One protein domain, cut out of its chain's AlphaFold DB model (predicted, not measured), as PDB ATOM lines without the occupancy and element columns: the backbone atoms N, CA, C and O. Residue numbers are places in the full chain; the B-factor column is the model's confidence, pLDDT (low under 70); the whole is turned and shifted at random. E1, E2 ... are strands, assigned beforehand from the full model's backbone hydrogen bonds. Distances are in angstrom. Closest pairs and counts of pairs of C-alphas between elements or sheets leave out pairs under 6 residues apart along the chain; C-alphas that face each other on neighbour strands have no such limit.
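What this domain is: This is residues 230 to 338 and 411 to 486 of the 554 residues of a protein of Haptolina brevifila (UniProt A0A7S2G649). One nine-strand antiparallel sheet, E3-E7-E8-E9-E10-E11-E5-E6-E4, curls like part of a barrel, a folded sheet bent back on itself with hinge E8; hairpin E1 and E2 sits near E5 and E11. Little structure is regular: 73 of 185 printed residues are in eleven named strands, E1 to E11 along the chain, class all strand. It is compact, radius of gyration of the C-alphas 15.9 A, spanning 49 by 44 by 34 A.

How they stand to each other: Start at the meander, successive antiparallel neighbours: E7, residues 418-427, E8, 440-449, E9, 452-456, E10, 463-468, and E11, 472-476. N 420 and O 446 are within hydrogen-bond range, 2.8 A. E6, residues 323-336, bends by 91 degrees at residue 331, pairing with E5, 297-304, then E4, 285-288; N 301 and O 326 are 2.9 A apart.

Where its parts are: Find E1, residues 248-250, from C-alpha 248 at (108.264, 122.072, 124.301); E2, 258-260, and E3, 263-267, follow. E11 ends at C-alpha 476, (100.328, 114.890, 133.363).

The domain as a whole: Residues 339-410 are cut out; C-alphas 338 and 411 are 10.1 A apart. Links E3-E4, E5-E6 and E7-E8 are long. Fourteen printed residues have pLDDT under 70.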
ATOM      1  N   ARG A 230     113.966 127.462 125.400       92.06
ATOM      2  CA  ARG A 230     114.280 126.033 125.429       92.06
ATOM      3  C   ARG A 230     115.079 125.646 126.668       92.06
ATOM      4  O   ARG A 230     114.769 124.624 127.275       92.06
ATOM      5  N   ARG A 231     116.086 126.433 127.055       91.06
ATOM      6  CA  ARG A 231     116.951 126.138 128.203       91.06
ATOM      7  C   ARG A 231     117.184 127.359 129.068       91.06
ATOM      8  O   ARG A 231     117.747 128.363 128.641       91.06
ATOM      9  N   CYS A 232     116.854 127.204 130.333       88.38
ATOM     10  CA  CYS A 232     117.406 128.015 131.387       88.38
ATOM     11  C   CYS A 232     117.652 127.104 132.586       88.38
ATOM     12  O   CYS A 232     116.900 126.166 132.788       88.38
ATOM     13  N   ASP A 233     118.705 127.351 133.354       84.12
ATOM     14  CA  ASP A 233     119.017 126.526 134.514       84.12
ATOM     15  C   ASP A 233     119.074 127.428 135.752       84.12
ATOM     16  O   ASP A 233     119.587 128.555 135.702       84.12
ATOM     17  N   GLN A 234     118.531 126.946 136.870       79.06
ATOM     18  CA  GLN A 234     118.450 127.675 138.131       79.06
ATOM     19  C   GLN A 234     119.824 128.176 138.547       79.06
ATOM     20  O   GLN A 234     119.954 129.334 138.919       79.06
ATOM     21  N   ASP A 235     120.841 127.325 138.482       64.44
ATOM     22  CA  ASP A 235     122.211 127.577 138.926       64.44
ATOM     23  C   ASP A 235     123.038 128.431 137.950       64.44
ATOM     24  O   ASP A 235     124.144 128.858 138.294       64.44
ATOM     25  N   GLN A 236     122.489 128.770 136.779       61.50
ATOM     26  CA  GLN A 236     123.191 129.512 135.736       61.50
ATOM     27  C   GLN A 236     122.908 131.014 135.763       61.50
ATOM     28  O   GLN A 236     121.876 131.499 136.231       61.50
ATOM     29  N   ILE A 237     123.866 131.788 135.244       54.97
ATOM     30  CA  ILE A 237     123.729 133.236 135.061       54.97
ATOM     31  C   ILE A 237     123.653 133.538 133.559       54.97
ATOM     32  O   ILE A 237     124.586 133.193 132.840       54.97
ATOM     33  N   PRO A 238     122.616 134.250 133.076       62.59
ATOM     34  CA  PRO A 238     121.509 134.842 133.834       62.59
ATOM     35  C   PRO A 238     120.582 133.807 134.495       62.59
ATOM     36  O   PRO A 238     120.177 132.869 133.812       62.59
ATOM     37  N   ARG A 239     120.181 134.052 135.761       71.06
ATOM     38  CA  ARG A 239     119.110 133.292 136.438       71.06
ATOM     39  C   ARG A 239     117.847 133.291 135.589       71.06
ATOM     40  O   ARG A 239     117.587 134.286 134.901       71.06
ATOM     41  N   CYS A 240     117.090 132.207 135.671       80.06
ATOM     42  CA  CYS A 240     115.823 132.079 134.969       80.06
ATOM     43  C   CYS A 240     114.829 133.129 135.412       80.06
ATOM     44  O   CYS A 240     114.708 133.457 136.591       80.06
ATOM     45  N   LYS A 241     114.159 133.684 134.416       87.38
ATOM     46  CA  LYS A 241     113.025 134.568 134.569       87.38
ATOM     47  C   LYS A 241     111.747 133.772 134.313       87.38
ATOM     48  O   LYS A 241     111.803 132.693 133.718       87.38
ATOM     49  N   PRO A 242     110.598 134.330 134.703       90.62
ATOM     50  CA  PRO A 242     109.316 133.807 134.262       90.62
ATOM     51  C   PRO A 242     109.270 133.650 132.734       90.62
ATOM     52  O   PRO A 242     109.821 134.480 132.002       90.62
ATOM     53  N   CYS A 243     108.625 132.586 132.265       94.81
ATOM     54  CA  CYS A 243     108.539 132.165 130.868       94.81
ATOM     55  C   CYS A 243     109.883 131.873 130.169       94.81
ATOM     56  O   CYS A 243     109.973 131.910 128.937       94.81
ATOM     57  N   GLU A 244     110.926 131.542 130.930       93.94
ATOM     58  CA  GLU A 244     112.174 130.955 130.428       93.94
ATOM     59  C   GLU A 244     112.287 129.487 130.854       93.94
ATOM     60  O   GLU A 244     111.710 129.079 131.857       93.94
ATOM     61  N   GLY A 245     113.012 128.681 130.077       93.31
ATOM     62  CA  GLY A 245     113.069 127.231 130.265       93.31
ATOM     63  C   GLY A 245     111.700 126.556 130.146       93.31
ATOM     64  O   GLY A 245     111.483 125.488 130.702       93.31
ATOM     65  N   VAL A 246     110.771 127.172 129.410       95.00
ATOM     66  CA  VAL A 246     109.446 126.608 129.145       95.00
ATOM     67  C   VAL A 246     109.538 125.329 128.323       95.00
ATOM     68  O   VAL A 246     108.740 124.428 128.535       95.00
ATOM     69  N   GLY A 247     110.508 125.195 127.419       93.94
ATOM     70  CA  GLY A 247     110.631 124.000 126.588       93.94
ATOM     71  C   GLY A 247     109.416 123.734 125.698       93.94
ATOM     72  O   GLY A 247     108.616 124.630 125.420       93.94
ATOM     73  N   GLY A 248     109.290 122.487 125.251       93.06
ATOM     74  CA  GLY A 248     108.264 122.072 124.301       93.06
ATOM     75  C   GLY A 248     108.511 120.679 123.730       93.06
ATOM     76  O   GLY A 248     109.467 119.995 124.116       93.06
ATOM     77  N   HIS A 249     107.661 120.257 122.800       92.56
ATOM     78  CA  HIS A 249     107.841 119.018 122.044       92.56
ATOM     79  C   HIS A 249     109.055 119.130 121.113       92.56
ATOM     80  O   HIS A 249     109.006 119.798 120.085       92.56
ATOM     81  N   ALA A 250     110.174 118.515 121.499       92.25
ATOM     82  CA  ALA A 250     111.433 118.574 120.757       92.25
ATOM     83  C   ALA A 250     111.656 117.326 119.890       92.25
ATOM     84  O   ALA A 250     111.385 116.202 120.319       92.25
ATOM     85  N   TRP A 251     112.228 117.516 118.699       91.50
ATOM     86  CA  TRP A 251     112.630 116.426 117.795       91.50
ATOM     87  C   TRP A 251     114.059 116.566 117.259       91.50
ATOM     88  O   TRP A 251     114.487 115.741 116.448       91.50
ATOM     89  N   GLY A 252     114.799 117.585 117.699       91.56
ATOM     90  CA  GLY A 252     116.175 117.800 117.279       91.56
ATOM     91  C   GLY A 252     116.966 118.781 118.144       91.56
ATOM     92  O   GLY A 252     116.459 119.408 119.084       91.56
ATOM     93  N   ASP A 253     118.247 118.896 117.810       90.25
ATOM     94  CA  ASP A 253     119.250 119.642 118.569       90.25
ATOM     95  C   ASP A 253     119.212 121.147 118.263       90.25
ATOM     96  O   ASP A 253     119.796 121.929 119.008       90.25
ATOM     97  N   LYS A 254     118.557 121.597 117.188       91.75
ATOM     98  CA  LYS A 254     118.511 123.029 116.841       91.75
ATOM     99  C   LYS A 254     117.367 123.768 117.540       91.75
ATOM    100  O   LYS A 254     116.367 123.175 117.933       91.75
ATOM    101  N   ASN A 255     117.492 125.090 117.672       90.25
ATOM    102  CA  ASN A 255     116.464 125.935 118.305       90.25
ATOM    103  C   ASN A 255     115.107 125.914 117.596       90.25
ATOM    104  O   ASN A 255     114.093 126.159 118.236       90.25
ATOM    105  N   ASP A 256     115.083 125.641 116.298       93.62
ATOM    106  CA  ASP A 256     113.874 125.529 115.482       93.62
ATOM    107  C   ASP A 256     113.328 124.092 115.396       93.62
ATOM    108  O   ASP A 256     112.285 123.868 114.789       93.62
ATOM    109  N   GLU A 257     113.996 123.118 116.020       93.50
ATOM    110  CA  GLU A 257     113.592 121.703 116.057       93.50
ATOM    111  C   GLU A 257     112.839 121.364 117.361       93.50
ATOM    112  O   GLU A 257     113.081 120.341 118.015       93.50
ATOM    113  N   ILE A 258     111.956 122.280 117.763       94.00
ATOM    114  CA  ILE A 258     111.098 122.195 118.945       94.00
ATOM    115  C   ILE A 258     109.834 123.041 118.750       94.00
ATOM    116  O   ILE A 258     109.900 124.196 118.329       94.00
ATOM    117  N   ASP A 259     108.685 122.490 119.125       93.38
ATOM    118  CA  ASP A 259     107.429 123.228 119.197       93.38
ATOM    119  C   ASP A 259     107.302 123.871 120.579       93.38
ATOM    120  O   ASP A 259     106.854 123.250 121.538       93.38
ATOM    121  N   LEU A 260     107.720 125.133 120.699       93.50
ATOM    122  CA  LEU A 260     107.591 125.886 121.948       93.50
ATOM    123  C   LEU A 260     106.132 126.257 122.236       93.50
ATOM    124  O   LEU A 260     105.384 126.674 121.345       93.50
ATOM    125  N   VAL A 261     105.763 126.188 123.513       93.94
ATOM    126  CA  VAL A 261     104.473 126.674 124.009       93.94
ATOM    127  C   VAL A 261     104.487 128.177 124.248       93.94
ATOM    128  O   VAL A 261     105.519 128.778 124.564       93.94
ATOM    129  N   ASP A 262     103.309 128.785 124.134       93.75
ATOM    130  CA  ASP A 262     103.106 130.149 124.603       93.75
ATOM    131  C   ASP A 262     103.128 130.182 126.138       93.75
ATOM    132  O   ASP A 262     102.673 129.249 126.809       93.75
ATOM    133  N   CYS A 263     103.681 131.265 126.680       96.44
ATOM    134  CA  CYS A 263     103.756 131.521 128.110       96.44
ATOM    135  C   CYS A 263     103.559 133.013 128.386       96.44
ATOM    136  O   CYS A 263     104.190 133.860 127.746       96.44
ATOM    137  N   GLU A 264     102.702 133.318 129.353       97.88
ATOM    138  CA  GLU A 264     102.423 134.658 129.857       97.88
ATOM    139  C   GLU A 264     102.556 134.672 131.383       97.88
ATOM    140  O   GLU A 264     102.054 133.792 132.076       97.88
ATOM    141  N   VAL A 265     103.216 135.693 131.926       97.25
ATOM    142  CA  VAL A 265     103.356 135.861 133.376       97.25
ATOM    143  C   VAL A 265     102.046 136.389 133.951       97.25
ATOM    144  O   VAL A 265     101.608 137.474 133.580       97.25
ATOM    145  N   VAL A 266     101.448 135.654 134.888       97.50
ATOM    146  CA  VAL A 266     100.240 136.080 135.612       97.50
ATOM    147  C   VAL A 266     100.621 136.890 136.845       97.50
ATOM    148  O   VAL A 266     100.141 138.008 137.026       97.50
ATOM    149  N   SER A 267     101.510 136.355 137.684       89.69
ATOM    150  CA  SER A 267     101.996 137.058 138.873       89.69
ATOM    151  C   SER A 267     103.404 136.624 139.268       89.69
ATOM    152  O   SER A 267     103.801 135.468 139.129       89.69
ATOM    153  N   LEU A 268     104.170 137.590 139.771       89.12
ATOM    154  CA  LEU A 268     105.504 137.379 140.327       89.12
ATOM    155  C   LEU A 268     105.418 136.956 141.804       89.12
ATOM    156  O   LEU A 268     104.397 137.216 142.441       89.12
ATOM    157  N   PRO A 269     106.491 136.398 142.398       81.62
ATOM    158  CA  PRO A 269     106.470 135.915 143.782       81.62
ATOM    159  C   PRO A 269     106.029 136.946 144.828       81.62
ATOM    160  O   PRO A 269     105.412 136.588 145.822       81.62
ATOM    161  N   ASN A 270     106.297 138.235 144.608       76.75
ATOM    162  CA  ASN A 270     105.875 139.309 145.516       76.75
ATOM    163  C   ASN A 270     104.385 139.685 145.403       76.75
ATOM    164  O   ASN A 270     103.887 140.432 146.241       76.75
ATOM    165  N   ALA A 271     103.701 139.211 144.362       83.44
ATOM    166  CA  ALA A 271     102.304 139.505 144.059       83.44
ATOM    167  C   ALA A 271     101.405 138.256 144.111       83.44
ATOM    168  O   ALA A 271     100.184 138.393 144.138       83.44
ATOM    169  N   THR A 272     101.985 137.053 144.125       85.75
ATOM    170  CA  THR A 272     101.252 135.793 144.290       85.75
ATOM    171  C   THR A 272     100.900 135.565 145.761       85.75
ATOM    172  O   THR A 272     101.738 135.731 146.645       85.75
ATOM    173  N   ASP A 273      99.671 135.123 146.035       91.12
ATOM    174  CA  ASP A 273      99.322 134.585 147.349       91.12
ATOM    175  C   ASP A 273     100.039 133.246 147.558       91.12
ATOM    176  O   ASP A 273      99.605 132.200 147.065       91.12
ATOM    177  N   MET A 274     101.140 133.288 148.306       89.94
ATOM    178  CA  MET A 274     101.987 132.126 148.566       89.94
ATOM    179  C   MET A 274     101.270 131.002 149.327       89.94
ATOM    180  O   MET A 274     101.767 129.880 149.327       89.94
ATOM    181  N   SER A 275     100.105 131.251 149.938       87.69
ATOM    182  CA  SER A 275      99.295 130.182 150.543       87.69
ATOM    183  C   SER A 275      98.619 129.275 149.508       87.69
ATOM    184  O   SER A 275      98.253 128.148 149.833       87.69
ATOM    185  N   THR A 276      98.499 129.748 148.264       92.81
ATOM    186  CA  THR A 276      97.953 128.997 147.119       92.81
ATOM    187  C   THR A 276      99.035 128.333 146.269       92.81
ATOM    188  O   THR A 276      98.725 127.725 145.252       92.81
ATOM    189  N   VAL A 277     100.308 128.496 146.642       91.56
ATOM    190  CA  VAL A 277     101.443 127.968 145.886       91.56
ATOM    191  C   VAL A 277     101.795 126.581 146.404       91.56
ATOM    192  O   VAL A 277     102.109 126.402 147.584       91.56
ATOM    193  N   HIS A 278     101.774 125.596 145.510       90.06
ATOM    194  CA  HIS A 278     102.019 124.198 145.852       90.06
ATOM    195  C   HIS A 278     103.330 123.701 145.233       90.06
ATOM    196  O   HIS A 278     103.413 123.612 144.006       90.06
ATOM    197  N   PRO A 279     104.356 123.356 146.037       90.31
ATOM    198  CA  PRO A 279     105.606 122.834 145.500       90.31
ATOM    199  C   PRO A 279     105.377 121.512 144.747       90.31
ATOM    200  O   PRO A 279     104.474 120.753 145.111       90.31
ATOM    201  N   PRO A 280     106.199 121.202 143.727       92.62
ATOM    202  CA  PRO A 280     106.046 120.032 142.861       92.62
ATOM    203  C   PRO A 280     106.424 118.731 143.577       92.62
ATOM    204  O   PRO A 280     107.461 118.118 143.331       92.62
ATOM    205  N   LEU A 281     105.560 118.293 144.485       90.31
ATOM    206  CA  LEU A 281     105.699 117.040 145.210       90.31
ATOM    207  C   LEU A 281     104.878 115.960 144.514       90.31
ATOM    208  O   LEU A 281     103.696 116.146 144.219       90.31
ATOM    209  N   TYR A 282     105.486 114.798 144.299       91.62
ATOM    210  CA  TYR A 282     104.708 113.631 143.923       91.62
ATOM    211  C   TYR A 282     103.932 113.129 145.147       91.62
ATOM    212  O   TYR A 282     104.479 113.083 146.256       91.62
ATOM    213  N   PRO A 283     102.679 112.679 144.985       92.75
ATOM    214  CA  PRO A 283     102.070 111.813 145.984       92.75
ATOM    215  C   PRO A 283     102.913 110.542 146.161       92.75
ATOM    216  O   PRO A 283     103.545 110.035 145.232       92.75
ATOM    217  N   LYS A 284     102.921 109.999 147.380       91.88
ATOM    218  CA  LYS A 284     103.742 108.823 147.716       91.88
ATOM    219  C   LYS A 284     103.282 107.547 147.013       91.88
ATOM    220  O   LYS A 284     104.062 106.609 146.894       91.88
ATOM    221  N   LYS A 285     102.026 107.513 146.575       92.81
ATOM    222  CA  LYS A 285     101.454 106.491 145.706       92.81
ATOM    223  C   LYS A 285     100.577 107.182 144.687       92.81
ATOM    224  O   LYS A 285      99.827 108.075 145.074       92.81
ATOM    225  N   PHE A 286     100.681 106.789 143.427       94.00
ATOM    226  CA  PHE A 286      99.726 107.243 142.431       94.00
ATOM    227  C   PHE A 286      99.628 106.333 141.220       94.00
ATOM    228  O   PHE A 286     100.579 105.632 140.856       94.00
ATOM    229  N   THR A 287      98.485 106.445 140.556       93.88
ATOM    230  CA  THR A 287      98.271 106.008 139.185       93.88
ATOM    231  C   THR A 287      97.870 107.210 138.333       93.88
ATOM    232  O   THR A 287      97.088 108.050 138.771       93.88
ATOM    233  N   ILE A 288      98.399 107.280 137.114       92.31
ATOM    234  CA  ILE A 288      97.928 108.174 136.056       92.31
ATOM    235  C   ILE A 288      97.343 107.316 134.948       92.31
ATOM    236  O   ILE A 288      98.081 106.624 134.241       92.31
ATOM    237  N   SER A 289      96.027 107.351 134.796       87.12
ATOM    238  CA  SER A 289      95.323 106.662 133.713       87.12
ATOM    239  C   SER A 289      93.934 107.263 133.553       87.12
ATOM    240  O   SER A 289      93.191 107.304 134.533       87.12
ATOM    241  N   ASN A 290      93.549 107.682 132.343       76.69
ATOM    242  CA  ASN A 290      92.175 108.127 132.135       76.69
ATOM    243  C   ASN A 290      91.213 106.935 132.119       76.69
ATOM    244  O   ASN A 290      91.506 105.866 131.579       76.69
ATOM    245  N   VAL A 291      90.032 107.140 132.706       68.06
ATOM    246  CA  VAL A 291      88.977 106.122 132.854       68.06
ATOM    247  C   VAL A 291      88.421 105.616 131.522       68.06
ATOM    248  O   VAL A 291      87.857 104.527 131.457       68.06
ATOM    249  N   ASP A 292      88.584 106.392 130.454       72.12
ATOM    250  CA  ASP A 292      88.127 106.071 129.104       72.12
ATOM    251  C   ASP A 292      89.213 105.410 128.235       72.12
ATOM    252  O   ASP A 292      89.019 105.215 127.035       72.12
ATOM    253  N   GLY A 293      90.354 105.056 128.836       65.56
ATOM    254  CA  GLY A 293      91.481 104.432 128.151       65.56
ATOM    255  C   GLY A 293      92.357 105.408 127.365       65.56
ATOM    256  O   GLY A 293      93.299 104.962 126.704       65.56
ATOM    257  N   ARG A 294      92.096 106.725 127.427       72.69
ATOM    258  CA  ARG A 294      93.011 107.722 126.863       72.69
ATOM    259  C   ARG A 294      94.284 107.854 127.717       72.69
ATOM    260  O   ARG A 294      94.263 107.660 128.933       72.69
ATOM    261  N   PRO A 295      95.417 108.215 127.112       75.56
ATOM    262  CA  PRO A 295      96.615 108.602 127.842       75.56
ATOM    263  C   PRO A 295      96.375 109.774 128.788       75.56
ATOM    264  O   PRO A 295      95.921 110.833 128.366       75.56
ATOM    265  N   GLY A 296      96.682 109.568 130.070       86.75
ATOM    266  CA  GLY A 296      96.746 110.630 131.085       86.75
ATOM    267  C   GLY A 296      98.167 111.160 131.298       86.75
ATOM    268  O   GLY A 296      98.389 112.058 132.105       86.75
ATOM    269  N   TYR A 297      99.147 110.588 130.598       91.19
ATOM    270  CA  TYR A 297     100.548 110.976 130.666       91.19
ATOM    271  C   TYR A 297     101.192 110.872 129.282       91.19
ATOM    272  O   TYR A 297     100.957 109.906 128.551       91.19
ATOM    273  N   SER A 298     102.030 111.842 128.933       90.12
ATOM    274  CA  SER A 298     102.854 111.812 127.721       90.12
ATOM    275  C   SER A 298     104.274 112.257 128.036       90.12
ATOM    276  O   SER A 298     104.476 113.112 128.901       90.12
ATOM    277  N   ASP A 299     105.237 111.712 127.301       89.62
ATOM    278  CA  ASP A 299     106.659 111.977 127.484       89.62
ATOM    279  C   ASP A 299     107.343 112.231 126.133       89.62
ATOM    280  O   ASP A 299     107.139 111.488 125.172       89.62
ATOM    281  N   THR A 300     108.172 113.265 126.044       91.12
ATOM    282  CA  THR A 300     109.184 113.384 124.987       91.12
ATOM    283  C   THR A 300     110.529 113.087 125.611       91.12
ATOM    284  O   THR A 300     111.141 113.970 126.203       91.12
ATOM    285  N   LEU A 301     110.987 111.849 125.463       91.00
ATOM    286  CA  LEU A 301     112.237 111.390 126.050       91.00
ATOM    287  C   LEU A 301     113.418 111.881 125.220       91.00
ATOM    288  O   LEU A 301     113.420 111.715 123.997       91.00
ATOM    289  N   ILE A 302     114.431 112.421 125.891       91.12
ATOM    290  CA  ILE A 302     115.658 112.923 125.271       91.12
ATOM    291  C   ILE A 302     116.860 112.253 125.931       91.12
ATOM    292  O   ILE A 302     116.894 112.083 127.146       91.12
ATOM    293  N   GLY A 303     117.857 111.861 125.144       86.12
ATOM    294  CA  GLY A 303     119.122 111.357 125.675       86.12
ATOM    295  C   GLY A 303     120.156 111.123 124.586       86.12
ATOM    296  O   GLY A 303     119.883 111.362 123.413       86.12
ATOM    297  N   TRP A 304     121.355 110.681 124.959       83.62
ATOM    298  CA  TRP A 304     122.456 110.573 124.000       83.62
ATOM    299  C   TRP A 304     122.168 109.579 122.887       83.62
ATOM    300  O   TRP A 304     121.732 108.452 123.126       83.62
ATOM    301  N   LYS A 305     122.521 109.967 121.669       81.38
ATOM    302  CA  LYS A 305     122.477 109.097 120.508       81.38
ATOM    303  C   LYS A 305     123.572 108.035 120.591       81.38
ATOM    304  O   LYS A 305     124.708 108.248 120.176       81.38
ATOM    305  N   THR A 306     123.213 106.879 121.136       74.38
ATOM    306  CA  THR A 306     124.071 105.687 121.249       74.38
ATOM    307  C   THR A 306     123.930 104.744 120.058       74.38
ATOM    308  O   THR A 306     124.804 103.912 119.820       74.38
ATOM    309  N   ASP A 307     122.855 104.892 119.284       69.75
ATOM    310  CA  ASP A 307     122.598 104.142 118.065       69.75
ATOM    311  C   ASP A 307     121.952 105.046 116.995       69.75
ATOM    312  O   ASP A 307     121.372 106.087 117.324       69.75
ATOM    313  N   PRO A 308     122.040 104.700 115.697       69.00
ATOM    314  CA  PRO A 308     121.520 105.546 114.622       69.00
ATOM    315  C   PRO A 308     120.012 105.829 114.689       69.00
ATOM    316  O   PRO A 308     119.568 106.810 114.086       69.00
ATOM    317  N   PHE A 309     119.254 105.002 115.412       71.88
ATOM    318  CA  PHE A 309     117.795 104.914 115.386       71.88
ATOM    319  C   PHE A 309     117.113 105.338 116.677       71.88
ATOM    320  O   PHE A 309     115.887 105.423 116.704       71.88
ATOM    321  N   CYS A 310     117.883 105.616 117.728       75.25
ATOM    322  CA  CYS A 310     117.352 106.015 119.020       75.25
ATOM    323  C   CYS A 310     116.497 104.919 119.685       75.25
ATOM    324  O   CYS A 310     115.464 105.202 120.303       75.25
ATOM    325  N   PHE A 311     116.927 103.659 119.606       71.12
ATOM    326  CA  PHE A 311     116.291 102.570 120.356       71.12
ATOM    327  C   PHE A 311     116.908 102.365 121.741       71.12
ATOM    328  O   PHE A 311     116.179 102.110 122.701       71.12
ATOM    329  N   GLY A 312     118.229 102.508 121.851       65.12
ATOM    330  CA  GLY A 312     119.025 102.231 123.044       65.12
ATOM    331  C   GLY A 312     119.535 103.480 123.758       65.12
ATOM    332  O   GLY A 312     120.589 103.417 124.393       65.12
ATOM    333  N   PHE A 313     118.840 104.615 123.639       72.25
ATOM    334  CA  PHE A 313     119.222 105.830 124.354       72.25
ATOM    335  C   PHE A 313     118.548 105.920 125.724       72.25
ATOM    336  O   PHE A 313     117.417 105.470 125.921       72.25
ATOM    337  N   PHE A 314     119.258 106.527 126.668       73.31
ATOM    338  CA  PHE A 314     118.775 106.807 128.013       73.31
ATOM    339  C   PHE A 314     118.978 108.294 128.311       73.31
ATOM    340  O   PHE A 314     119.979 108.846 127.839       73.31
ATOM    341  N   PRO A 315     118.080 108.950 129.063       77.56
ATOM    342  CA  PRO A 315     118.292 110.327 129.475       77.56
ATOM    343  C   PRO A 315     119.562 110.475 130.298       77.56
ATOM    344  O   PRO A 315     119.828 109.673 131.191       77.56
ATOM    345  N   GLN A 316     120.340 111.508 129.997       73.19
ATOM    346  CA  GLN A 316     121.637 111.717 130.627       73.19
ATOM    347  C   GLN A 316     121.623 112.920 131.546       73.19
ATOM    348  O   GLN A 316     120.651 113.686 131.625       73.19
ATOM    349  N   ASN A 317     122.711 113.046 132.301       67.94
ATOM    350  CA  ASN A 317     122.952 114.276 133.007       67.94
ATOM    351  C   ASN A 317     123.318 115.382 132.020       67.94
ATOM    352  O   ASN A 317     122.760 116.420 132.241       67.94
ATOM    353  N   ASP A 318     124.070 115.214 130.932       70.00
ATOM    354  CA  ASP A 318     124.394 116.321 130.003       70.00
ATOM    355  C   ASP A 318     123.897 116.141 128.547       70.00
ATOM    356  O   ASP A 318     123.323 115.110 128.189       70.00
ATOM    357  N   SER A 319     124.121 117.161 127.711       74.88
ATOM    358  CA  SER A 319     123.822 117.228 126.272       74.88
ATOM    359  C   SER A 319     125.050 117.479 125.388       74.88
ATOM    360  O   SER A 319     124.929 118.066 124.320       74.88
ATOM    361  N   ILE A 320     126.255 117.062 125.785       73.81
ATOM    362  CA  ILE A 320     127.440 117.240 124.919       73.81
ATOM    363  C   ILE A 320     127.323 116.430 123.616       73.81
ATOM    364  O   ILE A 320     127.644 116.958 122.546       73.81
ATOM    365  N   PRO A 321     126.917 115.148 123.658       78.75
ATOM    366  CA  PRO A 321     126.785 114.334 122.458       78.75
ATOM    367  C   PRO A 321     125.497 114.655 121.686       78.75
ATOM    368  O   PRO A 321     124.531 115.121 122.287       78.75
ATOM    369  N   PRO A 322     125.431 114.310 120.385       84.88
ATOM    370  CA  PRO A 322     124.185 114.371 119.620       84.88
ATOM    371  C   PRO A 322     123.052 113.640 120.342       84.88
ATOM    372  O   PRO A 322     123.284 112.567 120.914       84.88
ATOM    373  N   LEU A 323     121.835 114.181 120.289       88.56
ATOM    374  CA  LEU A 323     120.714 113.632 121.046       88.56
ATOM    375  C   LEU A 323     119.737 112.834 120.181       88.56
ATOM    376  O   LEU A 323     119.657 112.934 118.955       88.56
ATOM    377  N   CYS A 324     118.993 111.994 120.880       89.44
ATOM    378  CA  CYS A 324     117.876 111.211 120.409       89.44
ATOM    379  C   CYS A 324     116.599 111.718 121.064       89.44
ATOM    380  O   CYS A 324     116.597 112.017 122.255       89.44
ATOM    381  N   TYR A 325     115.518 111.761 120.288       90.06
ATOM    382  CA  TYR A 325     114.225 112.291 120.703       90.06
ATOM    383  C   TYR A 325     113.151 111.244 120.455       90.06
ATOM    384  O   TYR A 325     113.047 110.707 119.349       90.06
ATOM    385  N   ARG A 326     112.342 110.942 121.471       88.69
ATOM    386  CA  ARG A 326     111.264 109.958 121.347       88.69
ATOM    387  C   ARG A 326     110.007 110.408 122.065       88.69
ATOM    388  O   ARG A 326     109.915 110.333 123.289       88.69
ATOM    389  N   SER A 327     109.024 110.793 121.262       86.94
ATOM    390  CA  SER A 327     107.665 111.087 121.705       86.94
ATOM    391  C   SER A 327     106.918 109.795 122.029       86.94
ATOM    392  O   SER A 327     106.893 108.858 121.225       86.94
ATOM    393  N   GLN A 328     106.321 109.736 123.212       87.56
ATOM    394  CA  GLN A 328     105.685 108.545 123.758       87.56
ATOM    395  C   GLN A 328     104.411 108.936 124.489       87.56
ATOM    396  O   GLN A 328     104.375 109.901 125.251       87.56
ATOM    397  N   ASP A 329     103.374 108.142 124.282       87.12
ATOM    398  CA  ASP A 329     102.089 108.331 124.929       87.12
ATOM    399  C   ASP A 329     101.871 107.177 125.896       87.12
ATOM    400  O   ASP A 329     102.037 106.017 125.516       87.12
ATOM    401  N   SER A 330     101.530 107.461 127.148       89.06
ATOM    402  CA  SER A 330     101.390 106.403 128.138       89.06
ATOM    403  C   SER A 330      99.969 105.886 128.240       89.06
ATOM    404  O   SER A 330      99.020 106.653 128.338       89.06
ATOM    405  N   THR A 331      99.819 104.568 128.298       87.19
ATOM    406  CA  THR A 331      98.546 103.921 128.640       87.19
ATOM    407  C   THR A 331      98.345 103.795 130.151       87.19
ATOM    408  O   THR A 331      97.270 103.408 130.600       87.19
ATOM    409  N   GLY A 332      99.376 104.091 130.942       90.81
ATOM    410  CA  GLY A 332      99.323 104.102 132.393       90.81
ATOM    411  C   GLY A 332     100.695 104.340 133.019       90.81
ATOM    412  O   GLY A 332     101.712 103.808 132.555       90.81
ATOM    413  N   LYS A 333     100.711 105.123 134.098       93.94
ATOM    414  CA  LYS A 333     101.889 105.369 134.938       93.94
ATOM    415  C   LYS A 333     101.547 105.044 136.383       93.94
ATOM    416  O   LYS A 333     100.524 105.495 136.878       93.94
ATOM    417  N   TRP A 334     102.402 104.284 137.051       94.12
ATOM    418  CA  TRP A 334     102.212 103.829 138.425       94.12
ATOM    419  C   TRP A 334     103.457 104.127 139.241       94.12
ATOM    420  O   TRP A 334     104.579 103.924 138.768       94.12
ATOM    421  N   TYR A 335     103.258 104.557 140.476       94.25
ATOM    422  CA  TYR A 335     104.329 104.864 141.408       94.25
ATOM    423  C   TYR A 335     103.932 104.457 142.824       94.25
ATOM    424  O   TYR A 335     102.825 104.750 143.275       94.25
ATOM    425  N   ASP A 336     104.852 103.810 143.529       92.44
ATOM    426  CA  ASP A 336     104.746 103.507 144.952       92.44
ATOM    427  C   ASP A 336     106.098 103.754 145.626       92.44
ATOM    428  O   ASP A 336     107.033 102.966 145.480       92.44
ATOM    429  N   ALA A 337     106.206 104.833 146.400       87.44
ATOM    430  CA  ALA A 337     107.415 105.181 147.142       87.44
ATOM    431  C   ALA A 337     107.803 104.126 148.197       87.44
ATOM    432  O   ALA A 337     108.955 104.088 148.627       87.44
ATOM    433  N   TYR A 338     106.863 103.275 148.621       81.00
ATOM    434  CA  TYR A 338     107.059 102.284 149.681       81.00
ATOM    435  C   TYR A 338     107.391 100.879 149.157       81.00
ATOM    436  O   TYR A 338     107.860 100.036 149.927       81.00
ATOM    437  N   TRP A 411     109.574 110.820 146.220       86.06
ATOM    438  CA  TRP A 411     108.348 111.605 146.076       86.06
ATOM    439  C   TRP A 411     108.570 113.109 146.333       86.06
ATOM    440  O   TRP A 411     107.854 113.949 145.796       86.06
ATOM    441  N   ASP A 412     109.603 113.443 147.112       85.44
ATOM    442  CA  ASP A 412     109.991 114.805 147.483       85.44
ATOM    443  C   ASP A 412     111.211 115.338 146.706       85.44
ATOM    444  O   ASP A 412     111.826 116.312 147.140       85.44
ATOM    445  N   THR A 413     111.574 114.734 145.564       81.62
ATOM    446  CA  THR A 413     112.769 115.114 144.778       81.62
ATOM    447  C   THR A 413     112.846 116.613 144.451       81.62
ATOM    448  O   THR A 413     113.945 117.140 144.298       81.62
ATOM    449  N   PHE A 414     111.714 117.320 144.407       82.25
ATOM    450  CA  PHE A 414     111.651 118.761 144.149       82.25
ATOM    451  C   PHE A 414     111.189 119.595 145.355       82.25
ATOM    452  O   PHE A 414     110.714 120.714 145.179       82.25
ATOM    453  N   LYS A 415     111.325 119.090 146.587       82.38
ATOM    454  CA  LYS A 415     110.918 119.825 147.801       82.38
ATOM    455  C   LYS A 415     111.608 121.182 147.971       82.38
ATOM    456  O   LYS A 415     111.029 122.079 148.568       82.38
ATOM    457  N   ASP A 416     112.823 121.306 147.439       78.00
ATOM    458  CA  ASP A 416     113.656 122.507 147.517       78.00
ATOM    459  C   ASP A 416     113.595 123.333 146.213       78.00
ATOM    460  O   ASP A 416     114.441 124.199 145.985       78.00
ATOM    461  N   ALA A 417     112.634 123.048 145.323       83.44
ATOM    462  CA  ALA A 417     112.463 123.799 144.084       83.44
ATOM    463  C   ALA A 417     112.028 125.245 144.365       83.44
ATOM    464  O   ALA A 417     111.200 125.519 145.235       83.44
ATOM    465  N   GLU A 418     112.583 126.176 143.599       85.94
ATOM    466  CA  GLU A 418     112.336 127.606 143.737       85.94
ATOM    467  C   GLU A 418     111.123 128.016 142.908       85.94
ATOM    468  O   GLU A 418     111.056 127.724 141.717       85.94
ATOM    469  N   PHE A 419     110.176 128.714 143.533       91.62
ATOM    470  CA  PHE A 419     109.030 129.295 142.842       91.62
ATOM    471  C   PHE A 419     109.460 130.519 142.019       91.62
ATOM    472  O   PHE A 419     109.959 131.497 142.578       91.62
ATOM    473  N   LEU A 420     109.243 130.478 140.703       87.88
ATOM    474  CA  LEU A 420     109.593 131.558 139.778       87.88
ATOM    475  C   LEU A 420     108.443 132.540 139.558       87.88
ATOM    476  O   LEU A 420     108.656 133.750 139.637       87.88
ATOM    477  N   ALA A 421     107.248 132.040 139.240       92.69
ATOM    478  CA  ALA A 421     106.053 132.839 138.973       92.69
ATOM    479  C   ALA A 421     104.813 131.951 138.833       92.69
ATOM    480  O   ALA A 421     104.916 130.744 138.618       92.69
ATOM    481  N   ARG A 422     103.637 132.581 138.870       97.62
ATOM    482  CA  ARG A 422     102.420 132.004 138.295       97.62
ATOM    483  C   ARG A 422     102.336 132.405 136.829       97.62
ATOM    484  O   ARG A 422     102.497 133.584 136.497       97.62
ATOM    485  N   GLU A 423     102.089 131.439 135.959       98.19
ATOM    486  CA  GLU A 423     102.166 131.598 134.508       98.19
ATOM    487  C   GLU A 423     100.953 130.976 133.822       98.19
ATOM    488  O   GLU A 423     100.472 129.918 134.217       98.19
ATOM    489  N   ARG A 424     100.485 131.609 132.748       97.94
ATOM    490  CA  ARG A 424      99.599 130.998 131.763       97.94
ATOM    491  C   ARG A 424     100.454 130.352 130.696       97.94
ATOM    492  O   ARG A 424     101.046 131.061 129.889       97.94
ATOM    493  N   ILE A 425     100.521 129.030 130.696       96.69
ATOM    494  CA  ILE A 425     101.406 128.254 129.827       96.69
ATOM    495  C   ILE A 425     100.631 127.174 129.073       96.69
ATOM    496  O   ILE A 425      99.670 126.600 129.590       96.69
ATOM    497  N   GLY A 426     101.030 126.901 127.832       93.88
ATOM    498  CA  GLY A 426     100.528 125.751 127.080       93.88
ATOM    499  C   GLY A 426     100.968 124.419 127.699       93.88
ATOM    500  O   GLY A 426     102.142 124.225 128.008       93.88
ATOM    501  N   VAL A 427     100.030 123.482 127.846       91.25
ATOM    502  CA  VAL A 427     100.303 122.099 128.261       91.25
ATOM    503  C   VAL A 427     100.061 121.161 127.082       91.25
ATOM    504  O   VAL A 427      98.951 121.037 126.558       91.25
ATOM    505  N   GLU A 428     101.141 120.520 126.643       83.00
ATOM    506  CA  GLU A 428     101.220 119.770 125.388       83.00
ATOM    507  C   GLU A 428     100.815 118.317 125.606       83.00
ATOM    508  O   GLU A 428     101.621 117.387 125.495       83.00
ATOM    509  N   TRP A 429      99.544 118.095 125.926       75.88
ATOM    510  CA  TRP A 429      98.981 116.758 125.787       75.88
ATOM    511  C   TRP A 429      98.875 116.446 124.301       75.88
ATOM    512  O   TRP A 429      97.849 116.717 123.671       75.88
ATOM    513  N   ILE A 430      99.952 115.866 123.767       58.62
ATOM    514  CA  ILE A 430     100.206 115.597 122.343       58.62
ATOM    515  C   ILE A 430      98.973 115.009 121.639       58.62
ATOM    516  O   ILE A 430      98.736 115.267 120.462       58.62
ATOM    517  N   GLN A 431      98.163 114.238 122.363       61.53
ATOM    518  CA  GLN A 431      96.985 113.569 121.826       61.53
ATOM    519  C   GLN A 431      95.669 114.351 121.909       61.53
ATOM    520  O   GLN A 431      94.821 114.187 121.038       61.53
ATOM    521  N   ASN A 432      95.473 115.165 122.950       60.16
ATOM    522  CA  ASN A 432      94.167 115.764 123.264       60.16
ATOM    523  C   ASN A 432      94.130 117.273 123.030       60.16
ATOM    524  O   ASN A 432      93.058 117.853 122.864       60.16
ATOM    525  N   SER A 433      95.284 117.928 123.063       64.31
ATOM    526  CA  SER A 433      95.383 119.383 122.980       64.31
ATOM    527  C   SER A 433      96.473 119.839 122.018       64.31
ATOM    528  O   SER A 433      96.725 121.025 121.935       64.31
ATOM    529  N   GLY A 434      97.095 118.922 121.271       78.19
ATOM    530  CA  GLY A 434      98.160 119.254 120.331       78.19
ATOM    531  C   GLY A 434      99.454 119.705 121.019       78.19
ATOM    532  O   GLY A 434      99.655 119.494 122.215       78.19
ATOM    533  N   VAL A 435     100.351 120.287 120.226       83.56
ATOM    534  CA  VAL A 435     101.691 120.738 120.637       83.56
ATOM    535  C   VAL A 435     101.899 122.217 120.302       83.56
ATOM    536  O   VAL A 435     101.120 122.807 119.535       83.56
ATOM    537  N   GLY A 436     102.921 122.836 120.897       85.88
ATOM    538  CA  GLY A 436     103.261 124.241 120.670       85.88
ATOM    539  C   GLY A 436     102.066 125.182 120.855       85.88
ATOM    540  O   GLY A 436     101.379 125.147 121.871       85.88
ATOM    541  N   LYS A 437     101.762 125.995 119.837       85.38
ATOM    542  CA  LYS A 437     100.664 126.986 119.869       85.38
ATOM    543  C   LYS A 437      99.254 126.398 119.938       85.38
ATOM    544  O   LYS A 437      98.306 127.130 120.202       85.38
ATOM    545  N   SER A 438      99.095 125.111 119.633       85.50
ATOM    546  CA  SER A 438      97.792 124.448 119.745       85.50
ATOM    547  C   SER A 438      97.504 123.939 121.156       85.50
ATOM    548  O   SER A 438      96.341 123.683 121.461       85.50
ATOM    549  N   ALA A 439      98.539 123.859 122.006       87.88
ATOM    550  CA  ALA A 439      98.456 123.360 123.370       87.88
ATOM    551  C   ALA A 439      97.391 124.098 124.193       87.88
ATOM    552  O   ALA A 439      97.211 125.313 124.090       87.88
ATOM    553  N   LYS A 440      96.710 123.363 125.075       90.19
ATOM    554  CA  LYS A 440      95.712 123.945 125.976       90.19
ATOM    555  C   LYS A 440      96.434 124.778 127.032       90.19
ATOM    556  O   LYS A 440      97.297 124.261 127.736       90.19
ATOM    557  N   THR A 441      96.075 126.051 127.154       92.88
ATOM    558  CA  THR A 441      96.666 126.955 128.146       92.88
ATOM    559  C   THR A 441      96.083 126.715 129.534       92.88
ATOM    560  O   THR A 441      94.865 126.612 129.689       92.88
ATOM    561  N   TRP A 442      96.955 126.671 130.537       94.81
ATOM    562  CA  TRP A 442      96.611 126.572 131.952       94.81
ATOM    563  C   TRP A 442      97.339 127.636 132.751       94.81
ATOM    564  O   TRP A 442      98.448 128.023 132.396       94.81
ATOM    565  N   GLU A 443      96.718 128.087 133.835       97.50
ATOM    566  CA  GLU A 443      97.375 128.913 134.841       97.50
ATOM    567  C   GLU A 443      98.024 127.995 135.883       97.50
ATOM    568  O   GLU A 443      97.318 127.283 136.591       97.50
ATOM    569  N   LEU A 444      99.355 127.972 135.927       97.94
ATOM    570  CA  LEU A 444     100.149 127.044 136.727       97.94
ATOM    571  C   LEU A 444     101.247 127.782 137.500       97.94
ATOM    572  O   LEU A 444     101.744 128.824 137.067       97.94
ATOM    573  N   ASP A 445     101.664 127.210 138.623       97.94
ATOM    574  CA  ASP A 445     102.804 127.681 139.400       97.94
ATOM    575  C   ASP A 445     104.095 127.075 138.851       97.94
ATOM    576  O   ASP A 445     104.266 125.858 138.844       97.94
ATOM    577  N   HIS A 446     105.006 127.926 138.382       97.81
ATOM    578  CA  HIS A 446     106.279 127.531 137.793       97.81
ATOM    579  C   HIS A 446     107.371 127.456 138.861       97.81
ATOM    580  O   HIS A 446     107.689 128.442 139.531       97.81
ATOM    581  N   PHE A 447     107.987 126.286 138.971       96.25
ATOM    582  CA  PHE A 447     109.120 125.994 139.830       96.25
ATOM    583  C   PHE A 447     110.339 125.580 139.025       96.25
ATOM    584  O   PHE A 447     110.225 124.938 137.979       96.25
ATOM    585  N   ILE A 448     111.515 125.865 139.573       89.69
ATOM    586  CA  ILE A 448     112.785 125.438 139.005       89.69
ATOM    587  C   ILE A 448     113.669 124.760 140.056       89.69
ATOM    588  O   ILE A 448     113.768 125.199 141.202       89.69
ATOM    589  N   SER A 449     114.317 123.672 139.656       85.75
ATOM    590  CA  SER A 449     115.319 122.955 140.441       85.75
ATOM    591  C   SER A 449     116.444 122.498 139.517       85.75
ATOM    592  O   SER A 449     116.289 121.563 138.722       85.75
ATOM    593  N   TRP A 450     117.579 123.191 139.594       83.00
ATOM    594  CA  TRP A 450     118.701 123.036 138.659       83.00
ATOM    595  C   TRP A 450     118.225 123.246 137.210       83.00
ATOM    596  O   TRP A 450     117.688 124.303 136.907       83.00
ATOM    597  N   SER A 451     118.370 122.258 136.324       85.44
ATOM    598  CA  SER A 451     117.858 122.302 134.945       85.44
ATOM    599  C   SER A 451     116.441 121.740 134.773       85.44
ATOM    600  O   SER A 451     115.960 121.619 133.647       85.44
ATOM    601  N   HIS A 452     115.773 121.343 135.862       91.56
ATOM    602  CA  HIS A 452     114.379 120.910 135.812       91.56
ATOM    603  C   HIS A 452     113.449 122.085 136.066       91.56
ATOM    604  O   HIS A 452     113.564 122.778 137.075       91.56
ATOM    605  N   HIS A 453     112.464 122.214 135.195       96.00
ATOM    606  CA  HIS A 453     111.308 123.068 135.366       96.00
ATOM    607  C   HIS A 453     110.090 122.198 135.643       96.00
ATOM    608  O   HIS A 453     109.922 121.138 135.035       96.00
ATOM    609  N   ALA A 454     109.245 122.632 136.565       96.94
ATOM    610  CA  ALA A 454     108.012 121.950 136.915       96.94
ATOM    611  C   ALA A 454     106.889 122.971 137.063       96.94
ATOM    612  O   ALA A 454     107.096 124.048 137.610       96.94
ATOM    613  N   TRP A 455     105.700 122.613 136.600       97.88
ATOM    614  CA  TRP A 455     104.499 123.417 136.737       97.88
ATOM    615  C   TRP A 455     103.450 122.626 137.504       97.88
ATOM    616  O   TRP A 455     103.128 121.492 137.124       97.88
ATOM    617  N   THR A 456     102.927 123.218 138.574       97.00
ATOM    618  CA  THR A 456     101.856 122.636 139.386       97.00
ATOM    619  C   THR A 456     100.562 123.417 139.228       97.00
ATOM    620  O   THR A 456     100.561 124.620 138.972       97.00
ATOM    621  N   ASP A 457      99.439 122.720 139.347       96.12
ATOM    622  CA  ASP A 457      98.129 123.356 139.395       96.12
ATOM    623  C   ASP A 457      97.922 124.015 140.773       96.12
ATOM    624  O   ASP A 457      97.964 123.307 141.784       96.12
ATOM    625  N   PRO A 458      97.667 125.336 140.847       95.00
ATOM    626  CA  PRO A 458      97.462 126.043 142.111       95.00
ATOM    627  C   PRO A 458      96.196 125.608 142.865       95.00
ATOM    628  O   PRO A 458      96.031 125.962 144.029       95.00
ATOM    629  N   VAL A 459      95.279 124.867 142.229       93.88
ATOM    630  CA  VAL A 459      94.056 124.366 142.878       93.88
ATOM    631  C   VAL A 459      94.275 122.989 143.501       93.88
ATOM    632  O   VAL A 459      93.952 122.777 144.669       93.88
ATOM    633  N   SER A 460      94.788 122.028 142.730       92.56
ATOM    634  CA  SER A 460      94.971 120.646 143.198       92.56
ATOM    635  C   SER A 460      96.344 120.369 143.816       92.56
ATOM    636  O   SER A 460      96.525 119.341 144.473       92.56
ATOM    637  N   GLY A 461      97.326 121.238 143.568       92.62
ATOM    638  CA  GLY A 461      98.730 121.042 143.914       92.62
ATOM    639  C   GLY A 461      99.436 119.945 143.112       92.62
ATOM    640  O   GLY A 461     100.570 119.587 143.433       92.62
ATOM    641  N   ARG A 462      98.789 119.373 142.087       93.62
ATOM    642  CA  ARG A 462      99.369 118.302 141.267       93.62
ATOM    643  C   ARG A 462     100.357 118.861 140.260       93.62
ATOM    644  O   ARG A 462     100.150 119.929 139.694       93.62
ATOM    645  N   ILE A 463     101.408 118.091 139.997       95.44
ATOM    646  CA  ILE A 463     102.315 118.351 138.880       95.44
ATOM    647  C   ILE A 463     101.535 118.135 137.582       95.44
ATOM    648  O   ILE A 463     100.942 117.075 137.386       95.44
ATOM    649  N   VAL A 464     101.555 119.132 136.704       95.50
ATOM    650  CA  VAL A 464     100.877 119.102 135.397       95.50
ATOM    651  C   VAL A 464     101.893 118.984 134.269       95.50
ATOM    652  O   VAL A 464     101.660 118.284 133.285       95.50
ATOM    653  N   ARG A 465     103.048 119.632 134.406       95.75
ATOM    654  CA  ARG A 465     104.070 119.665 133.360       95.75
ATOM    655  C   ARG A 465     105.458 119.703 133.968       95.75
ATOM    656  O   ARG A 465     105.664 120.332 135.000       95.75
ATOM    657  N   MET A 466     106.415 119.050 133.328       95.81
ATOM    658  CA  MET A 466     107.827 119.152 133.671       95.81
ATOM    659  C   MET A 466     108.681 119.182 132.419       95.81
ATOM    660  O   MET A 466     108.387 118.500 131.439       95.81
ATOM    661  N   TRP A 467     109.767 119.935 132.472       95.62
ATOM    662  CA  TRP A 467     110.705 120.067 131.376       95.62
ATOM    663  C   TRP A 467     112.134 120.012 131.883       95.62
ATOM    664  O   TRP A 467     112.485 120.642 132.879       95.62
ATOM    665  N   LYS A 468     112.975 119.289 131.150       92.38
ATOM    666  CA  LYS A 468     114.422 119.417 131.242       92.38
ATOM    667  C   LYS A 468     115.026 119.304 129.837       92.38
ATOM    668  O   LYS A 468     114.807 118.276 129.191       92.38
ATOM    669  N   PRO A 469     115.834 120.285 129.381       87.75
ATOM    670  CA  PRO A 469     116.195 120.474 127.967       87.75
ATOM    671  C   PRO A 469     116.763 119.266 127.215       87.75
ATOM    672  O   PRO A 469     116.626 119.169 125.997       87.75
ATOM    673  N   PHE A 470     117.414 118.363 127.941       84.12
ATOM    674  CA  PHE A 470     118.126 117.203 127.407       84.12
ATOM    675  C   PHE A 470     117.745 115.886 128.100       84.12
ATOM    676  O   PHE A 470     118.419 114.874 127.937       84.12
ATOM    677  N   ASN A 471     116.669 115.900 128.890       88.19
ATOM    678  CA  ASN A 471     116.121 114.707 129.536       88.19
ATOM    679  C   ASN A 471     114.707 114.417 129.030       88.19
ATOM    680  O   ASN A 471     114.409 113.280 128.667       88.19
ATOM    681  N   GLY A 472     113.873 115.454 128.932       92.62
ATOM    682  CA  GLY A 472     112.577 115.342 128.290       92.62
ATOM    683  C   GLY A 472     111.514 116.330 128.747       92.62
ATOM    684  O   GLY A 472     111.724 117.154 129.640       92.62
ATOM    685  N   LEU A 473     110.354 116.205 128.103       94.25
ATOM    686  CA  LEU A 473     109.098 116.873 128.441       94.25
ATOM    687  C   LEU A 473     108.129 115.842 129.009       94.25
ATOM    688  O   LEU A 473     107.837 114.864 128.333       94.25
ATOM    689  N   GLN A 474     107.572 116.094 130.185       94.06
ATOM    690  CA  GLN A 474     106.561 115.246 130.807       94.06
ATOM    691  C   GLN A 474     105.283 116.051 131.018       94.06
ATOM    692  O   GLN A 474     105.323 117.105 131.647       94.06
ATOM    693  N   ASN A 475     104.149 115.547 130.537       94.06
ATOM    694  CA  ASN A 475     102.839 116.157 130.768       94.06
ATOM    695  C   ASN A 475     101.929 115.159 131.483       94.06
ATOM    696  O   ASN A 475     101.824 114.003 131.069       94.06
ATOM    697  N   TYR A 476     101.270 115.625 132.534       92.88
ATOM    698  CA  TYR A 476     100.328 114.890 133.363       92.88
ATOM    699  C   TYR A 476      98.957 115.533 133.211       92.88
ATOM    700  O   TYR A 476      98.810 116.748 133.330       92.88
ATOM    701  N   ASP A 477      97.950 114.729 132.915       88.06
ATOM    702  CA  ASP A 477      96.564 115.170 132.934       88.06
ATOM    703  C   ASP A 477      96.112 115.310 134.401       88.06
ATOM    704  O   ASP A 477      96.125 114.311 135.130       88.06
ATOM    705  N   PRO A 478      95.758 116.520 134.879       82.69
ATOM    706  CA  PRO A 478      95.370 116.739 136.271       82.69
ATOM    707  C   PRO A 478      94.119 115.944 136.672       82.69
ATOM    708  O   PRO A 478      93.945 115.654 137.854       82.69
ATOM    709  N   GLU A 479      93.283 115.542 135.714       83.62
ATOM    710  CA  GLU A 479      92.064 114.764 135.964       83.62
ATOM    711  C   GLU A 479      92.319 113.244 135.987       83.62
ATOM    712  O   GLU A 479      91.462 112.480 136.430       83.62
ATOM    713  N   ALA A 480      93.506 112.792 135.566       89.31
ATOM    714  CA  ALA A 480      93.848 111.373 135.442       89.31
ATOM    715  C   ALA A 480      94.519 110.772 136.691       89.31
ATOM    716  O   ALA A 480      94.898 109.597 136.676       89.31
ATOM    717  N   TRP A 481      94.721 111.572 137.742       91.12
ATOM    718  CA  TRP A 481      95.394 111.148 138.968       91.12
ATOM    719  C   TRP A 481      94.473 110.326 139.868       91.12
ATOM    720  O   TRP A 481      93.357 110.733 140.190       91.12
ATOM    721  N   THR A 482      95.000 109.228 140.397       92.56
ATOM    722  CA  THR A 482      94.467 108.574 141.594       92.56
ATOM    723  C   THR A 482      95.595 108.354 142.597       92.56
ATOM    724  O   THR A 482      96.719 108.046 142.210       92.56
ATOM    725  N   ASP A 483      95.310 108.498 143.892       92.31
ATOM    726  CA  ASP A 483      96.294 108.298 144.973       92.31
ATOM    727  C   ASP A 483      96.407 106.827 145.412       92.31
ATOM    728  O   ASP A 483      96.777 106.517 146.546       92.31
ATOM    729  N   ASP A 484      96.066 105.908 144.510       90.00
ATOM    730  CA  ASP A 484      96.123 104.469 144.734       90.00
ATOM    731  C   ASP A 484      96.909 103.778 143.620       90.00
ATOM    732  O   ASP A 484      97.112 104.323 142.528       90.00
ATOM    733  N   VAL A 485      97.388 102.574 143.909       90.69
ATOM    734  CA  VAL A 485      98.213 101.806 142.988       90.69
ATOM    735  C   VAL A 485      97.944 100.314 143.131       90.69
ATOM    736  O   VAL A 485      98.004  99.736 144.215       90.69
ATOM    737  N   ASP A 486      97.697  99.667 141.997       89.44
ATOM    738  CA  ASP A 486      97.633  98.214 141.922       89.44
ATOM    739  C   ASP A 486      99.051  97.639 142.046       89.44
ATOM    740  O   ASP A 486      99.863  97.719 141.122       89.44
TER     741      ASP A 486